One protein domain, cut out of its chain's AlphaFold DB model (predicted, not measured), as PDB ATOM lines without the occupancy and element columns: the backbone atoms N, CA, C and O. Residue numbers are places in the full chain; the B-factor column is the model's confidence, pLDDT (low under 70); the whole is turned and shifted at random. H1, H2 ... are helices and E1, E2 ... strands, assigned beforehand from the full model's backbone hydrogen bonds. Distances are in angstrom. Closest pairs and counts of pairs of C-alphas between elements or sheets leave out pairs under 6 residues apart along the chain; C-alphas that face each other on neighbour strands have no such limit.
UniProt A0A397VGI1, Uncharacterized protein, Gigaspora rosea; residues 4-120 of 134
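Overview. This is residues 4 to 120 of the 134 residues of an uncharacterized protein of Gigaspora rosea (UniProt A0A397VGI1). A long, lone helix, H1, sticks out with its residues 4 to 25 from a small compact body, where the short helix H2 packs on one face of a four-stranded sheet. Two long loops, residues 34 to 54 and 91 to 115, complete the body. The 117 printed residues hold H1, E1, H2, E2, E3 and E4 along the chain; the sheet's order is E1, E3, E2, E4, all antiparallel. The class is mixed, with under half of the residues in named elements; the whole is loose, with a radius of gyration of the C-alphas of 18.3 A, spanning 67 by 25 by 25 A.

Arrangement. H1, residues 4 to 33, touches H2, residues 64 to 73, with residues 30 to 33 alone; the closest C-alphas, of Ile 30 and Val 72, are 6.7 A apart. They run opposite ways at a shallow tilt of 34 degrees, only just short of steep. H1 is not on the sheet. Edge strand E1, residues 55 to 58, is antiparallel to E3, residues 86 to 90, with N 58 and O 87 at 2.7 A. H2 is on the sheet, 7.8 A high, in two layers, a helix on one face of a sheet; its closest C-alphas to E2, residues 79 to 83, are Asp 64 and Phe 82, 5.3 A. E1, H2 and E2 form a split strand-helix-strand unit, two strands running the same way with E3 between them, and a right-handed crossover. E2 and E3 form a hairpin, with N 81 and O 88 at 2.8 A. E2 and edge strand E4, residues 116 to 119, have N 82 and O 116 at 2.8 A. Every O i to N i+4 pair is within hydrogen-bond range in H2, and 23 of 26 in H1.

Along the chain. H1 runs 45.0 A from C-alpha 4 at (39.617, 5.832, -60.679). E1 is 9.9 A, H2 14.2 A, E2 13.8 A and E3 13.4 A long. E4, 11.0 A, ends at C-alpha 119, (6.827, 40.941, -46.457).

Size, cuts and confidence. The farthest C-alphas, of Gln 4 and Ser 108, are 67.4 A apart. The printed part has no cut. The links H1 to E1 and E3 to E4 are long. Mean pLDDT of the printed part is 72.6; residues 21 to 31, 38, 45 to 54 and 92 to 115 are under 70.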
ATOM      1  N   GLN A   4      40.939   5.869 -61.300       71.12
ATOM      2  CA  GLN A   4      39.617   5.832 -60.679       71.12
ATOM      3  C   GLN A   4      39.579   6.489 -59.295       71.12
ATOM      4  O   GLN A   4      38.601   7.156 -58.969       71.12
ATOM      5  N   GLY A   5      40.653   6.382 -58.504       73.00
ATOM      6  CA  GLY A   5      40.727   7.036 -57.191       73.00
ATOM      7  C   GLY A   5      40.863   8.559 -57.295       73.00
ATOM      8  O   GLY A   5      40.264   9.288 -56.511       73.00
ATOM      9  N   LEU A   6      41.600   9.045 -58.301       79.88
ATOM     10  CA  LEU A   6      41.821  10.479 -58.518       79.88
ATOM     11  C   LEU A   6      40.542  11.200 -58.982       79.88
ATOM     12  O   LEU A   6      40.256  12.303 -58.522       79.88
ATOM     13  N   ASN A   7      39.744  10.554 -59.840       78.44
ATOM     14  CA  ASN A   7      38.456  11.092 -60.293       78.44
ATOM     15  C   ASN A   7      37.434  11.218 -59.156       78.44
ATOM     16  O   ASN A   7      36.709  12.208 -59.092       78.44
ATOM     17  N   LEU A   8      37.394  10.245 -58.238       84.38
ATOM     18  CA  LEU A   8      36.472  10.282 -57.102       84.38
ATOM     19  C   LEU A   8      36.791  11.450 -56.157       84.38
ATOM     20  O   LEU A   8      35.887  12.149 -55.711       84.38
ATOM     21  N   ILE A   9      38.078  11.701 -55.903       88.88
ATOM     22  CA  ILE A   9      38.530  12.827 -55.074       88.88
ATOM     23  C   ILE A   9      38.161  14.162 -55.730       88.88
ATOM     24  O   ILE A   9      37.643  15.051 -55.061       88.88
ATOM     25  N   PHE A  10      38.369  14.291 -57.042       86.94
ATOM     26  CA  PHE A  10      38.032  15.510 -57.777       86.94
ATOM     27  C   PHE A  10      36.525  15.819 -57.737       86.94
ATOM     28  O   PHE A  10      36.135  16.953 -57.462       86.94
ATOM     29  N   LEU A  11      35.675  14.802 -57.923       87.44
ATOM     30  CA  LEU A  11      34.217  14.927 -57.800       87.44
ATOM     31  C   LEU A  11      33.778  15.350 -56.393       87.44
ATOM     32  O   LEU A  11      32.943  16.241 -56.257       87.44
ATOM     33  N   LEU A  12      34.363  14.762 -55.346       89.75
ATOM     34  CA  LEU A  12      34.062  15.136 -53.960       89.75
ATOM     35  C   LEU A  12      34.454  16.590 -53.659       89.75
ATOM     36  O   LEU A  12      33.697  17.298 -52.998       89.75
ATOM     37  N   CYS A  13      35.593  17.055 -54.179       88.25
ATOM     38  CA  CYS A  13      36.002  18.452 -54.044       88.25
ATOM     39  C   CYS A  13      35.015  19.404 -54.729       88.25
ATOM     40  O   CYS A  13      34.629  20.397 -54.122       88.25
ATOM     41  N   LEU A  14      34.576  19.104 -55.956       86.88
ATOM     42  CA  LEU A  14      33.612  19.948 -56.669       86.88
ATOM     43  C   LEU A  14      32.283  20.065 -55.918       86.88
ATOM     44  O   LEU A  14      31.781  21.173 -55.751       86.88
ATOM     45  N   ILE A  15      31.760  18.950 -55.399       86.38
ATOM     46  CA  ILE A  15      30.530  18.953 -54.595       86.38
ATOM     47  C   ILE A  15      30.711  19.819 -53.340       86.38
ATOM     48  O   ILE A  15      29.844  20.631 -53.023       86.38
ATOM     49  N   ALA A  16      31.849  19.703 -52.649       84.94
ATOM     50  CA  ALA A  16      32.137  20.514 -51.468       84.94
ATOM     51  C   ALA A  16      32.224  22.019 -51.787       84.94
ATOM     52  O   ALA A  16      31.701  22.835 -51.027       84.94
ATOM     53  N   PHE A  17      32.834  22.395 -52.916       80.56
ATOM     54  CA  PHE A  17      32.908  23.792 -53.351       80.56
ATOM     55  C   PHE A  17      31.538  24.370 -53.716       80.56
ATOM     56  O   PHE A  17      31.262  25.511 -53.350       80.56
ATOM     57  N   SER A  18      30.671  23.595 -54.373       76.94
ATOM     58  CA  SER A  18      29.296  24.017 -54.668       76.94
ATOM     59  C   SER A  18      28.504  24.289 -53.386       76.94
ATOM     60  O   SER A  18      27.958  25.375 -53.225       76.94
ATOM     61  N   ILE A  19      28.547  23.365 -52.417       76.06
ATOM     62  CA  ILE A  19      27.851  23.524 -51.129       76.06
ATOM     63  C   ILE A  19      28.366  24.754 -50.364       76.06
ATOM     64  O   ILE A  19      27.582  25.500 -49.775       76.06
ATOM     65  N   TYR A  20      29.683  24.984 -50.370       75.75
ATOM     66  CA  TYR A  20      30.287  26.133 -49.694       75.75
ATOM     67  C   TYR A  20      29.896  27.470 -50.344       75.75
ATOM     68  O   TYR A  20      29.590  28.431 -49.636       75.75
ATOM     69  N   GLY A  21      29.872  27.530 -51.679       66.75
ATOM     70  CA  GLY A  21      29.450  28.717 -52.421       66.75
ATOM     71  C   GLY A  21      28.000  29.110 -52.129       66.75
ATOM     72  O   GLY A  21      27.724  30.284 -51.881       66.75
ATOM     73  N   ASP A  22      27.092  28.136 -52.081       62.44
ATOM     74  CA  ASP A  22      25.671  28.381 -51.808       62.44
ATOM     75  C   ASP A  22      25.439  28.871 -50.371       62.44
ATOM     76  O   ASP A  22      24.711  29.840 -50.148       62.44
ATOM     77  N   ALA A  23      26.113  28.264 -49.388       61.22
ATOM     78  CA  ALA A  23      26.001  28.668 -47.987       61.22
ATOM     79  C   ALA A  23      26.538  30.088 -47.732       61.22
ATOM     80  O   ALA A  23      25.935  30.851 -46.974       61.22
ATOM     81  N   TYR A  24      27.651  30.458 -48.376       60.53
ATOM     82  CA  TYR A  24      28.244  31.790 -48.238       60.53
ATOM     83  C   TYR A  24      27.354  32.886 -48.840       60.53
ATOM     84  O   TYR A  24      27.159  33.932 -48.221       60.53
ATOM     85  N   ASN A  25      26.779  32.647 -50.022       58.47
ATOM     86  CA  ASN A  25      25.892  33.622 -50.662       58.47
ATOM     87  C   ASN A  25      24.552  33.758 -49.920       58.47
ATOM     88  O   ASN A  25      24.070  34.875 -49.745       58.47
ATOM     89  N   PHE A  26      23.997  32.658 -49.396       56.47
ATOM     90  CA  PHE A  26      22.744  32.684 -48.631       56.47
ATOM     91  C   PHE A  26      22.834  33.557 -47.371       56.47
ATOM     92  O   PHE A  26      21.910  34.310 -47.067       56.47
ATOM     93  N   GLY A  27      23.967  33.515 -46.659       57.12
ATOM     94  CA  GLY A  27      24.189  34.356 -45.478       57.12
ATOM     95  C   GLY A  27      24.155  35.858 -45.780       57.12
ATOM     96  O   GLY A  27      23.674  36.631 -44.959       57.12
ATOM     97  N   LYS A  28      24.598  36.263 -46.976       58.69
ATOM     98  CA  LYS A  28      24.740  37.669 -47.381       58.69
ATOM     99  C   LYS A  28      23.425  38.315 -47.835       58.69
ATOM    100  O   LYS A  28      23.233  39.516 -47.660       58.69
ATOM    101  N   ASP A  29      22.513  37.524 -48.403       59.16
ATOM    102  CA  ASP A  29      21.172  37.993 -48.789       59.16
ATOM    103  C   ASP A  29      20.225  38.082 -47.579       59.16
ATOM    104  O   ASP A  29      19.374  38.973 -47.525       59.16
ATOM    105  N   ILE A  30      20.417  37.219 -46.569       60.88
ATOM    106  CA  ILE A  30      19.785  37.365 -45.247       60.88
ATOM    107  C   ILE A  30      20.222  38.676 -44.590       60.88
ATOM    108  O   ILE A  30      19.378  39.387 -44.045       60.88
ATOM    109  N   GLU A  31      21.521  38.986 -44.666       62.28
ATOM    110  CA  GLU A  31      22.148  40.114 -43.968       62.28
ATOM    111  C   GLU A  31      21.451  41.438 -44.294       62.28
ATOM    112  O   GLU A  31      21.071  42.144 -43.378       62.28
ATOM    113  N   LYS A  32      21.129  41.707 -45.567       76.12
ATOM    114  CA  LYS A  32      20.484  42.972 -45.977       76.12
ATOM    115  C   LYS A  32      18.970  43.021 -45.779       76.12
ATOM    116  O   LYS A  32      18.376  44.098 -45.714       76.12
ATOM    117  N   CYS A  33      18.327  41.858 -45.765       80.12
ATOM    118  CA  CYS A  33      16.872  41.740 -45.811       80.12
ATOM    119  C   CYS A  33      16.191  42.166 -44.500       80.12
ATOM    120  O   CYS A  33      15.093  42.720 -44.521       80.12
ATOM    121  N   CYS A  34      16.861  41.919 -43.375       84.00
ATOM    122  CA  CYS A  34      16.328  42.117 -42.027       84.00
ATOM    123  C   CYS A  34      17.247  42.972 -41.138       84.00
ATOM    124  O   CYS A  34      17.057  42.996 -39.921       84.00
ATOM    125  N   GLU A  35      18.253  43.623 -41.735       80.25
ATOM    126  CA  GLU A  35      19.315  44.360 -41.034       80.25
ATOM    127  C   GLU A  35      18.773  45.560 -40.260       80.25
ATOM    128  O   GLU A  35      19.058  45.718 -39.075       80.25
ATOM    129  N   ASN A  36      17.967  46.382 -40.935       78.69
ATOM    130  CA  ASN A  36      17.534  47.676 -40.435       78.69
ATOM    131  C   ASN A  36      16.008  47.695 -40.313       78.69
ATOM    132  O   ASN A  36      15.311  47.716 -41.339       78.69
ATOM    133  N   PRO A  37      15.476  47.712 -39.075       73.06
ATOM    134  CA  PRO A  37      14.057  47.890 -38.824       73.06
ATOM    135  C   PRO A  37      13.494  49.091 -39.577       73.06
ATOM    136  O   PRO A  37      13.950  50.219 -39.404       73.06
ATOM    137  N   GLY A  38      12.516  48.838 -40.443       68.25
ATOM    138  CA  GLY A  38      11.823  49.878 -41.195       68.25
ATOM    139  C   GLY A  38      12.476  50.398 -42.462       68.25
ATOM    140  O   GLY A  38      11.825  51.128 -43.204       68.25
ATOM    141  N   GLU A  39      13.732  50.042 -42.709       74.81
ATOM    142  CA  GLU A  39      14.486  50.522 -43.872       74.81
ATOM    143  C   GLU A  39      14.854  49.388 -44.833       74.81
ATOM    144  O   GLU A  39      15.033  49.613 -46.031       74.81
ATOM    145  N   SER A  40      14.979  48.161 -44.323       78.81
ATOM    146  CA  SER A  40      15.272  46.994 -45.147       78.81
ATOM    147  C   SER A  40      14.065  46.584 -46.011       78.81
ATOM    148  O   SER A  40      12.926  46.748 -45.598       78.81
ATOM    149  N   PRO A  41      14.271  45.967 -47.189       74.38
ATOM    150  CA  PRO A  41      13.171  45.567 -48.077       74.38
ATOM    151  C   PRO A  41      12.219  44.533 -47.449       74.38
ATOM    152  O   PRO A  41      11.053  44.463 -47.798       74.38
ATOM    153  N   GLY A  42      12.672  43.734 -46.477       75.75
ATOM    154  CA  GLY A  42      11.808  42.804 -45.736       75.75
ATOM    155  C   GLY A  42      10.946  43.470 -44.668       75.75
ATOM    156  O   GLY A  42      10.222  42.773 -43.958       75.75
ATOM    157  N   TRP A  43      11.053  44.792 -44.546       79.69
ATOM    158  CA  TRP A  43      10.410  45.639 -43.562       79.69
ATOM    159  C   TRP A  43       9.552  46.681 -44.256       79.69
ATOM    160  O   TRP A  43       9.914  47.225 -45.292       79.69
ATOM    161  N   THR A  44       8.409  46.991 -43.659       70.75
ATOM    162  CA  THR A  44       7.514  48.003 -44.233       70.75
ATOM    163  C   THR A  44       7.076  49.058 -43.227       70.75
ATOM    164  O   THR A  44       6.515  50.072 -43.639       70.75
ATOM    165  N   ASN A  45       7.296  48.830 -41.920       61.81
ATOM    166  CA  ASN A  45       6.787  49.663 -40.816       61.81
ATOM    167  C   ASN A  45       5.306  50.057 -40.959       61.81
ATOM    168  O   ASN A  45       4.843  51.028 -40.364       61.81
ATOM    169  N   SER A  46       4.566  49.329 -41.787       57.19
ATOM    170  CA  SER A  46       3.195  49.628 -42.145       57.19
ATOM    171  C   SER A  46       2.310  48.554 -41.539       57.19
ATOM    172  O   SER A  46       2.760  47.455 -41.220       57.19
ATOM    173  N   ILE A  47       1.044  48.900 -41.353       54.03
ATOM    174  CA  ILE A  47       0.016  48.037 -40.778       54.03
ATOM    175  C   ILE A  47      -0.212  46.868 -41.742       54.03
ATOM    176  O   ILE A  47      -1.065  46.971 -42.609       54.03
ATOM    177  N   TYR A  48       0.551  45.780 -41.635       56.41
ATOM    178  CA  TYR A  48       0.281  44.556 -42.386       56.41
ATOM    179  C   TYR A  48      -0.448  43.565 -41.494       56.41
ATOM    180  O   TYR A  48       0.001  43.211 -40.402       56.41
ATOM    181  N   GLN A  49      -1.603  43.125 -41.973       61.03
ATOM    182  CA  GLN A  49      -2.332  42.023 -41.375       61.03
ATOM    183  C   GLN A  49      -1.814  40.725 -41.998       61.03
ATOM    184  O   GLN A  49      -1.753  40.603 -43.221       61.03
ATOM    185  N   LEU A  50      -1.417  39.767 -41.164       63.00
ATOM    186  CA  LEU A  50      -1.069  38.425 -41.630       63.00
ATOM    187  C   LEU A  50      -2.354  37.634 -41.901       63.00
ATOM    188  O   LEU A  50      -3.307  37.718 -41.118       63.00
ATOM    189  N   SER A  51      -2.377  36.839 -42.972       59.91
ATOM    190  CA  SER A  51      -3.498  35.938 -43.241       59.91
ATOM    191  C   SER A  51      -3.570  34.873 -42.145       59.91
ATOM    192  O   SER A  51      -2.671  34.051 -41.998       59.91
ATOM    193  N   SER A  52      -4.658  34.850 -41.368       58.03
ATOM    194  CA  SER A  52      -4.832  33.911 -40.245       58.03
ATOM    195  C   SER A  52      -4.922  32.439 -40.665       58.03
ATOM    196  O   SER A  52      -4.841  31.553 -39.815       58.03
ATOM    197  N   VAL A  53      -5.077  32.169 -41.965       58.22
ATOM    198  CA  VAL A  53      -5.261  30.820 -42.508       58.22
ATOM    199  C   VAL A  53      -3.986  29.980 -42.373       58.22
ATOM    200  O   VAL A  53      -4.098  28.776 -42.156       58.22
ATOM    201  N   ASN A  54      -2.794  30.593 -42.430       69.69
ATOM    202  CA  ASN A  54      -1.507  29.887 -42.391       69.69
ATOM    203  C   ASN A  54      -0.447  30.608 -41.535       69.69
ATOM    204  O   ASN A  54       0.724  30.676 -41.904       69.69
ATOM    205  N   THR A  55      -0.835  31.114 -40.359       75.94
ATOM    206  CA  THR A  55       0.102  31.750 -39.415       75.94
ATOM    207  C   THR A  55       0.705  30.746 -38.435       75.94
ATOM    208  O   THR A  55      -0.008  30.006 -37.756       75.94
ATOM    209  N   ILE A  56       2.030  30.764 -38.290       84.75
ATOM    210  CA  ILE A  56       2.769  30.053 -37.241       84.75
ATOM    211  C   ILE A  56       3.265  31.068 -36.218       84.75
ATOM    212  O   ILE A  56       3.960  32.011 -36.593       84.75
ATOM    213  N   SER A  57       2.985  30.845 -34.932       84.31
ATOM    214  CA  SER A  57       3.561  31.651 -33.855       84.31
ATOM    215  C   SER A  57       4.813  31.001 -33.248       84.31
ATOM    216  O   SER A  57       4.935  29.774 -33.157       84.31
ATOM    217  N   GLN A  58       5.793  31.826 -32.884       81.75
ATOM    218  CA  GLN A  58       7.080  31.423 -32.331       81.75
ATOM    219  C   GLN A  58       7.430  32.281 -31.116       81.75
ATOM    220  O   GLN A  58       7.824  33.439 -31.233       81.75
ATOM    221  N   SER A  59       7.368  31.666 -29.936       74.25
ATOM    222  CA  SER A  59       7.668  32.310 -28.650       74.25
ATOM    223  C   SER A  59       9.155  32.336 -28.283       74.25
ATOM    224  O   SER A  59       9.549  32.988 -27.320       74.25
ATOM    225  N   LYS A  60      10.007  31.611 -29.021       80.94
ATOM    226  CA  LYS A  60      11.465  31.580 -28.787       80.94
ATOM    227  C   LYS A  60      12.205  32.761 -29.418       80.94
ATOM    228  O   LYS A  60      13.381  32.950 -29.126       80.94
ATOM    229  N   ILE A  61      11.540  33.502 -30.295       80.75
ATOM    230  CA  ILE A  61      12.090  34.665 -30.981       80.75
ATOM    231  C   ILE A  61      11.671  35.899 -30.197       80.75
ATOM    232  O   ILE A  61      10.483  36.109 -29.979       80.75
ATOM    233  N   SER A  62      12.646  36.692 -29.760       82.06
ATOM    234  CA  SER A  62      12.422  37.836 -28.870       82.06
ATOM    235  C   SER A  62      12.704  39.188 -29.516       82.06
ATOM    236  O   SER A  62      12.587  40.202 -28.836       82.06
ATOM    237  N   THR A  63      13.105  39.218 -30.788       87.56
ATOM    238  CA  THR A  63      13.327  40.460 -31.533       87.56
ATOM    239  C   THR A  63      12.606  40.409 -32.875       87.56
ATOM    240  O   THR A  63      12.382  39.339 -33.450       87.56
ATOM    241  N   ASP A  64      12.237  41.578 -33.378       86.44
ATOM    242  CA  ASP A  64      11.632  41.757 -34.694       86.44
ATOM    243  C   ASP A  64      12.592  41.384 -35.835       86.44
ATOM    244  O   ASP A  64      12.199  40.677 -36.762       86.44
ATOM    245  N   SER A  65      13.869  41.758 -35.730       86.06
ATOM    246  CA  SER A  65      14.914  41.358 -36.678       86.06
ATOM    247  C   SER A  65      15.075  39.832 -36.737       86.06
ATOM    248  O   SER A  65      15.108  39.256 -37.827       86.06
ATOM    249  N   ASP A  66      15.062  39.143 -35.589       88.00
ATOM    250  CA  ASP A  66      15.103  37.677 -35.557       88.00
ATOM    251  C   ASP A  66      13.831  37.047 -36.147       88.00
ATOM    252  O   ASP A  66      13.902  35.986 -36.772       88.00
ATOM    253  N   CYS A  67      12.671  37.696 -35.991       88.94
ATOM    254  CA  CYS A  67      11.413  37.240 -36.582       88.94
ATOM    255  C   CYS A  67      11.438  37.341 -38.113       88.94
ATOM    256  O   CYS A  67      11.127  36.371 -38.812       88.94
ATOM    257  N   CYS A  68      11.926  38.467 -38.632       87.94
ATOM    258  CA  CYS A  68      12.214  38.644 -40.050       87.94
ATOM    259  C   CYS A  68      13.184  37.567 -40.555       87.94
ATOM    260  O   CYS A  68      12.897  36.862 -41.526       87.94
ATOM    261  N   ALA A  69      14.304  37.358 -39.855       86.75
ATOM    262  CA  ALA A  69      15.306  36.367 -40.234       86.75
ATOM    263  C   ALA A  69      14.744  34.935 -40.234       86.75
ATOM    264  O   ALA A  69      15.120  34.115 -41.077       86.75
ATOM    265  N   ALA A  70      13.834  34.612 -39.312       87.94
ATOM    266  CA  ALA A  70      13.142  33.328 -39.290       87.94
ATOM    267  C   ALA A  70      12.218  33.145 -40.503       87.94
ATOM    268  O   ALA A  70      12.193  32.054 -41.080       87.94
ATOM    269  N   CYS A  71      11.527  34.202 -40.935       86.56
ATOM    270  CA  CYS A  71      10.739  34.178 -42.166       86.56
ATOM    271  C   CYS A  71      11.621  33.968 -43.397       86.56
ATOM    272  O   CYS A  71      11.376  33.065 -44.188       86.56
ATOM    273  N   VAL A  72      12.716  34.718 -43.513       83.94
ATOM    274  CA  VAL A  72      13.684  34.591 -44.614       83.94
ATOM    275  C   VAL A  72      14.245  33.172 -44.735       83.94
ATOM    276  O   VAL A  72      14.375  32.640 -45.838       83.94
ATOM    277  N   LYS A  73      14.552  32.531 -43.602       83.44
ATOM    278  CA  LYS A  73      15.045  31.144 -43.558       83.44
ATOM    279  C   LYS A  73      13.975  30.117 -43.929       83.44
ATOM    280  O   LYS A  73      14.319  28.990 -44.283       83.44
ATOM    281  N   ASN A  74      12.696  30.472 -43.839       83.88
ATOM    282  CA  ASN A  74      11.593  29.589 -44.171       83.88
ATOM    283  C   ASN A  74      11.168  29.791 -45.639       83.88
ATOM    284  O   ASN A  74      10.534  30.789 -45.979       83.88
ATOM    285  N   PRO A  75      11.414  28.815 -46.533       78.94
ATOM    286  CA  PRO A  75      11.096  28.945 -47.952       78.94
ATOM    287  C   PRO A  75       9.590  28.935 -48.262       78.94
ATOM    288  O   PRO A  75       9.223  29.049 -49.432       78.94
ATOM    289  N   ASN A  76       8.724  28.776 -47.266       80.12
ATOM    290  CA  ASN A  76       7.282  28.931 -47.418       80.12
ATOM    291  C   ASN A  76       6.765  30.214 -46.762       80.12
ATOM    292  O   ASN A  76       5.574  30.458 -46.836       80.12
ATOM    293  N   CYS A  77       7.617  31.005 -46.105       82.88
ATOM    294  CA  CYS A  77       7.185  32.237 -45.462       82.88
ATOM    295  C   CYS A  77       7.103  33.375 -46.480       82.88
ATOM    296  O   CYS A  77       8.049  33.621 -47.237       82.88
ATOM    297  N   ASN A  78       5.964  34.061 -46.490       80.69
ATOM    298  CA  ASN A  78       5.728  35.228 -47.335       80.69
ATOM    299  C   ASN A  78       5.776  36.526 -46.538       80.69
ATOM    300  O   ASN A  78       6.189  37.538 -47.099       80.69
ATOM    301  N   GLY A  79       5.416  36.491 -45.254       82.44
ATOM    302  CA  GLY A  79       5.386  37.659 -44.384       82.44
ATOM    303  C   GLY A  79       5.561  37.292 -42.918       82.44
ATOM    304  O   GLY A  79       5.435  36.133 -42.524       82.44
ATOM    305  N   TRP A  80       5.896  38.289 -42.114       86.44
ATOM    306  CA  TRP A  80       6.169  38.120 -40.697       86.44
ATOM    307  C   TRP A  80       5.701  39.333 -39.905       86.44
ATOM    308  O   TRP A  80       5.590  40.440 -40.434       86.44
ATOM    309  N   ALA A  81       5.450  39.115 -38.622       85.50
ATOM    310  CA  ALA A  81       5.124  40.167 -37.685       85.50
ATOM    311  C   ALA A  81       5.648  39.841 -36.290       85.50
ATOM    312  O   ALA A  81       5.676  38.685 -35.876       85.50
ATOM    313  N   PHE A  82       6.030  40.867 -35.547       85.06
ATOM    314  CA  PHE A  82       6.478  40.760 -34.171       85.06
ATOM    315  C   PHE A  82       5.635  41.681 -33.292       85.06
ATOM    316  O   PHE A  82       5.527  42.881 -33.546       85.06
ATOM    317  N   SER A  83       4.996  41.114 -32.273       81.75
ATOM    318  CA  SER A  83       4.204  41.868 -31.298       81.75
ATOM    319  C   SER A  83       4.076  41.087 -30.004       81.75
ATOM    320  O   SER A  83       4.104  39.860 -30.006       81.75
ATOM    321  N   GLN A  84       3.958  41.808 -28.888       82.12
ATOM    322  CA  GLN A  84       3.841  41.225 -27.546       82.12
ATOM    323  C   GLN A  84       4.928  40.181 -27.249       82.12
ATOM    324  O   GLN A  84       4.697  39.201 -26.543       82.12
ATOM    325  N   ASN A  85       6.137  40.419 -27.768       82.44
ATOM    326  CA  ASN A  85       7.285  39.533 -27.601       82.44
ATOM    327  C   ASN A  85       7.119  38.143 -28.250       82.44
ATOM    328  O   ASN A  85       7.794  37.190 -27.854       82.44
ATOM    329  N   GLU A  86       6.231  38.041 -29.239       86.25
ATOM    330  CA  GLU A  86       5.948  36.844 -30.020       86.25
ATOM    331  C   GLU A  86       6.116  37.130 -31.517       86.25
ATOM    332  O   GLU A  86       5.742  38.192 -32.024       86.25
ATOM    333  N   CYS A  87       6.708  36.167 -32.222       88.06
ATOM    334  CA  CYS A  87       6.900  36.215 -33.663       88.06
ATOM    335  C   CYS A  87       5.800  35.430 -34.376       88.06
ATOM    336  O   CYS A  87       5.504  34.298 -34.005       88.06
ATOM    337  N   TYR A  88       5.245  35.998 -35.434       86.88
ATOM    338  CA  TYR A  88       4.205  35.416 -36.265       86.88
ATOM    339  C   TYR A  88       4.717  35.332 -37.699       86.88
ATOM    340  O   TYR A  88       5.213  36.318 -38.234       86.88
ATOM    341  N   LEU A  89       4.611  34.160 -38.316       86.44
ATOM    342  CA  LEU A  89       5.059  33.898 -39.681       86.44
ATOM    343  C   LEU A  89       3.872  33.451 -40.530       86.44
ATOM    344  O   LEU A  89       3.254  32.440 -40.205       86.44
ATOM    345  N   ASP A  90       3.596  34.152 -41.622       82.75
ATOM    346  CA  ASP A  90       2.613  33.743 -42.628       82.75
ATOM    347  C   ASP A  90       3.287  32.811 -43.642       82.75
ATOM    348  O   ASP A  90       4.197  33.215 -44.380       82.75
ATOM    349  N   VAL A  91       2.879  31.538 -43.630       75.94
ATOM    350  CA  VAL A  91       3.506  30.456 -44.393       75.94
ATOM    351  C   VAL A  91       2.655  29.961 -45.560       75.94
ATOM    352  O   VAL A  91       2.263  28.796 -45.623       75.94
ATOM    353  N   ASP A  92       2.429  30.825 -46.542       68.81
ATOM    354  CA  ASP A  92       1.787  30.436 -47.796       68.81
ATOM    355  C   ASP A  92       2.783  30.015 -48.900       68.81
ATOM    356  O   ASP A  92       3.759  30.691 -49.223       68.81
ATOM    357  N   LYS A  93       2.513  28.898 -49.593       57.41
ATOM    358  CA  LYS A  93       3.344  28.447 -50.737       57.41
ATOM    359  C   LYS A  93       3.259  29.362 -51.968       57.41
ATOM    360  O   LYS A  93       4.112  29.275 -52.852       57.41
ATOM    361  N   SER A  94       2.242  30.216 -52.026       57.09
ATOM    362  CA  SER A  94       2.062  31.248 -53.041       57.09
ATOM    363  C   SER A  94       1.722  32.535 -52.307       57.09
ATOM    364  O   SER A  94       0.746  32.512 -51.562       57.09
ATOM    365  N   PRO A  95       2.452  33.644 -52.503       55.78
ATOM    366  CA  PRO A  95       1.953  34.923 -52.023       55.78
ATOM    367  C   PRO A  95       0.564  35.118 -52.633       55.78
ATOM    368  O   PRO A  95       0.420  35.083 -53.861       55.78
ATOM    369  N   SER A  96      -0.471  35.232 -51.793       56.81
ATOM    370  CA  SER A  96      -1.753  35.727 -52.284       56.81
ATOM    371  C   SER A  96      -1.473  37.109 -52.885       56.81
ATOM    372  O   SER A  96      -0.768  37.901 -52.252       56.81
ATOM    373  N   PRO A  97      -1.969  37.428 -54.095       56.66
ATOM    374  CA  PRO A  97      -1.856  38.772 -54.657       56.66
ATOM    375  C   PRO A  97      -2.352  39.853 -53.687       56.66
ATOM    376  O   PRO A  97      -1.871  40.981 -53.738       56.66
ATOM    377  N   GLU A  98      -3.266  39.484 -52.784       58.44
ATOM    378  CA  GLU A  98      -3.804  40.335 -51.722       58.44
ATOM    379  C   GLU A  98      -2.742  40.710 -50.677       58.44
ATOM    380  O   GLU A  98      -2.704  41.853 -50.237       58.44
ATOM    381  N   ILE A  99      -1.816  39.803 -50.339       58.22
ATOM    382  CA  ILE A  99      -0.709  40.076 -49.398       58.22
ATOM    383  C   ILE A  99       0.278  41.086 -50.003       58.22
ATOM    384  O   ILE A  99       0.894  41.875 -49.291       58.22
ATOM    385  N   CYS A 100       0.423  41.084 -51.332       63.22
ATOM    386  CA  CYS A 100       1.288  42.024 -52.047       63.22
ATOM    387  C   CYS A 100       0.595  43.329 -52.448       63.22
ATOM    388  O   CYS A 100       1.237  44.168 -53.083       63.22
ATOM    389  N   ASN A 101      -0.687  43.507 -52.125       63.75
ATOM    390  CA  ASN A 101      -1.404  44.735 -52.414       63.75
ATOM    391  C   ASN A 101      -1.734  45.459 -51.094       63.75
ATOM    392  O   ASN A 101      -2.660  45.052 -50.392       63.75
ATOM    393  N   PRO A 102      -1.040  46.565 -50.762       55.50
ATOM    394  CA  PRO A 102      -1.297  47.326 -49.533       55.50
ATOM    395  C   PRO A 102      -2.715  47.924 -49.481       55.50
ATOM    396  O   PRO A 102      -3.156  48.390 -48.437       55.50
ATOM    397  N   SER A 103      -3.440  47.900 -50.603       53.22
ATOM    398  CA  SER A 103      -4.818  48.386 -50.737       53.22
ATOM    399  C   SER A 103      -5.884  47.334 -50.401       53.22
ATOM    400  O   SER A 103      -7.052  47.688 -50.296       53.22
ATOM    401  N   THR A 104      -5.519  46.049 -50.300       49.81
ATOM    402  CA  THR A 104      -6.444  44.942 -49.972       49.81
ATOM    403  C   THR A 104      -6.296  44.449 -48.542       49.81
ATOM    404  O   THR A 104      -6.745  43.353 -48.219       49.81
ATOM    405  N   ILE A 105      -5.663  45.243 -47.679       52.38
ATOM    406  CA  ILE A 105      -5.710  45.007 -46.241       52.38
ATOM    407  C   ILE A 105      -7.168  45.198 -45.850       52.38
ATOM    408  O   ILE A 105      -7.671  46.319 -45.825       52.38
ATOM    409  N   ASP A 106      -7.859  44.078 -45.668       46.09
ATOM    410  CA  ASP A 106      -9.265  44.057 -45.324       46.09
ATOM    411  C   ASP A 106      -9.406  44.817 -43.997       46.09
ATOM    412  O   ASP A 106      -9.032  44.332 -42.926       46.09
ATOM    413  N   GLU A 107      -9.952  46.036 -44.045       47.72
ATOM    414  CA  GLU A 107     -10.360  46.778 -42.843       47.72
ATOM    415  C   GLU A 107     -11.341  45.953 -41.984       47.72
ATOM    416  O   GLU A 107     -11.599  46.292 -40.830       47.72
ATOM    417  N   SER A 108     -11.883  44.851 -42.524       46.66
ATOM    418  CA  SER A 108     -12.739  43.897 -41.826       46.66
ATOM    419  C   SER A 108     -12.011  42.845 -40.992       46.66
ATOM    420  O   SER A 108     -12.691  42.100 -40.282       46.66
ATOM    421  N   SER A 109     -10.678  42.731 -41.042       49.81
ATOM    422  CA  SER A 109      -9.993  41.836 -40.111       49.81
ATOM    423  C   SER A 109      -9.908  42.491 -38.729       49.81
ATOM    424  O   SER A 109      -9.413  43.597 -38.532       49.81
ATOM    425  N   SER A 110     -10.456  41.793 -37.743       47.72
ATOM    426  CA  SER A 110     -10.547  42.212 -36.344       47.72
ATOM    427  C   SER A 110      -9.205  42.193 -35.593       47.72
ATOM    428  O   SER A 110      -9.193  42.339 -34.369       47.72
ATOM    429  N   GLN A 111      -8.082  41.980 -36.285       52.97
ATOM    430  CA  GLN A 111      -6.754  41.982 -35.684       52.97
ATOM    431  C   GLN A 111      -6.138  43.383 -35.754       52.97
ATOM    432  O   GLN A 111      -6.031  43.991 -36.818       52.97
ATOM    433  N   ALA A 112      -5.705  43.883 -34.595       53.19
ATOM    434  CA  ALA A 112      -4.948  45.123 -34.519       53.19
ATOM    435  C   ALA A 112      -3.645  45.022 -35.345       53.19
ATOM    436  O   ALA A 112      -3.073  43.933 -35.446       53.19
ATOM    437  N   PRO A 113      -3.161  46.147 -35.902       58.78
ATOM    438  CA  PRO A 113      -1.872  46.215 -36.582       58.78
ATOM    439  C   PRO A 113      -0.723  45.630 -35.760       58.78
ATOM    440  O   PRO A 113      -0.678  45.814 -34.543       58.78
ATOM    441  N   TYR A 114       0.260  45.033 -36.431       65.12
ATOM    442  CA  TYR A 114       1.541  44.702 -35.812       65.12
ATOM    443  C   TYR A 114       2.519  45.876 -35.963       65.12
ATOM    444  O   TYR A 114       2.730  46.361 -37.072       65.12
ATOM    445  N   GLU A 115       3.115  46.322 -34.851       66.69
ATOM    446  CA  GLU A 115       4.040  47.471 -34.812       66.69
ATOM    447  C   GLU A 115       5.340  47.217 -35.595       66.69
ATOM    448  O   GLU A 115       5.877  48.141 -36.202       66.69
ATOM    449  N   SER A 116       5.795  45.959 -35.649       82.94
ATOM    450  CA  SER A 116       6.941  45.518 -36.450       82.94
ATOM    451  C   SER A 116       6.512  44.388 -37.382       82.94
ATOM    452  O   SER A 116       6.228  43.280 -36.926       82.94
ATOM    453  N   SER A 117       6.440  44.652 -38.688       81.94
ATOM    454  CA  SER A 117       6.052  43.649 -39.686       81.94
ATOM    455  C   SER A 117       6.645  43.920 -41.069       81.94
ATOM    456  O   SER A 117       7.105  45.027 -41.391       81.94
ATOM    457  N   GLY A 118       6.618  42.893 -41.914       81.06
ATOM    458  CA  GLY A 118       6.994  43.041 -43.308       81.06
ATOM    459  C   GLY A 118       6.840  41.781 -44.143       81.06
ATOM    460  O   GLY A 118       6.471  40.706 -43.662       81.06
ATOM    461  N   THR A 119       7.126  41.938 -45.431       79.81
ATOM    462  CA  THR A 119       6.827  40.941 -46.457       79.81
ATOM    463  C   THR A 119       8.106  40.558 -47.184       79.81
ATOM    464  O   THR A 119       8.829  41.401 -47.702       79.81
ATOM    465  N   ILE A 120       8.398  39.261 -47.243       78.94
ATOM    466  CA  ILE A 120       9.654  38.743 -47.794       78.94
ATOM    467  C   ILE A 120       9.514  38.401 -49.279       78.94
ATOM    468  O   ILE A 120      10.517  38.310 -49.957       78.94
TER     469      ILE A 120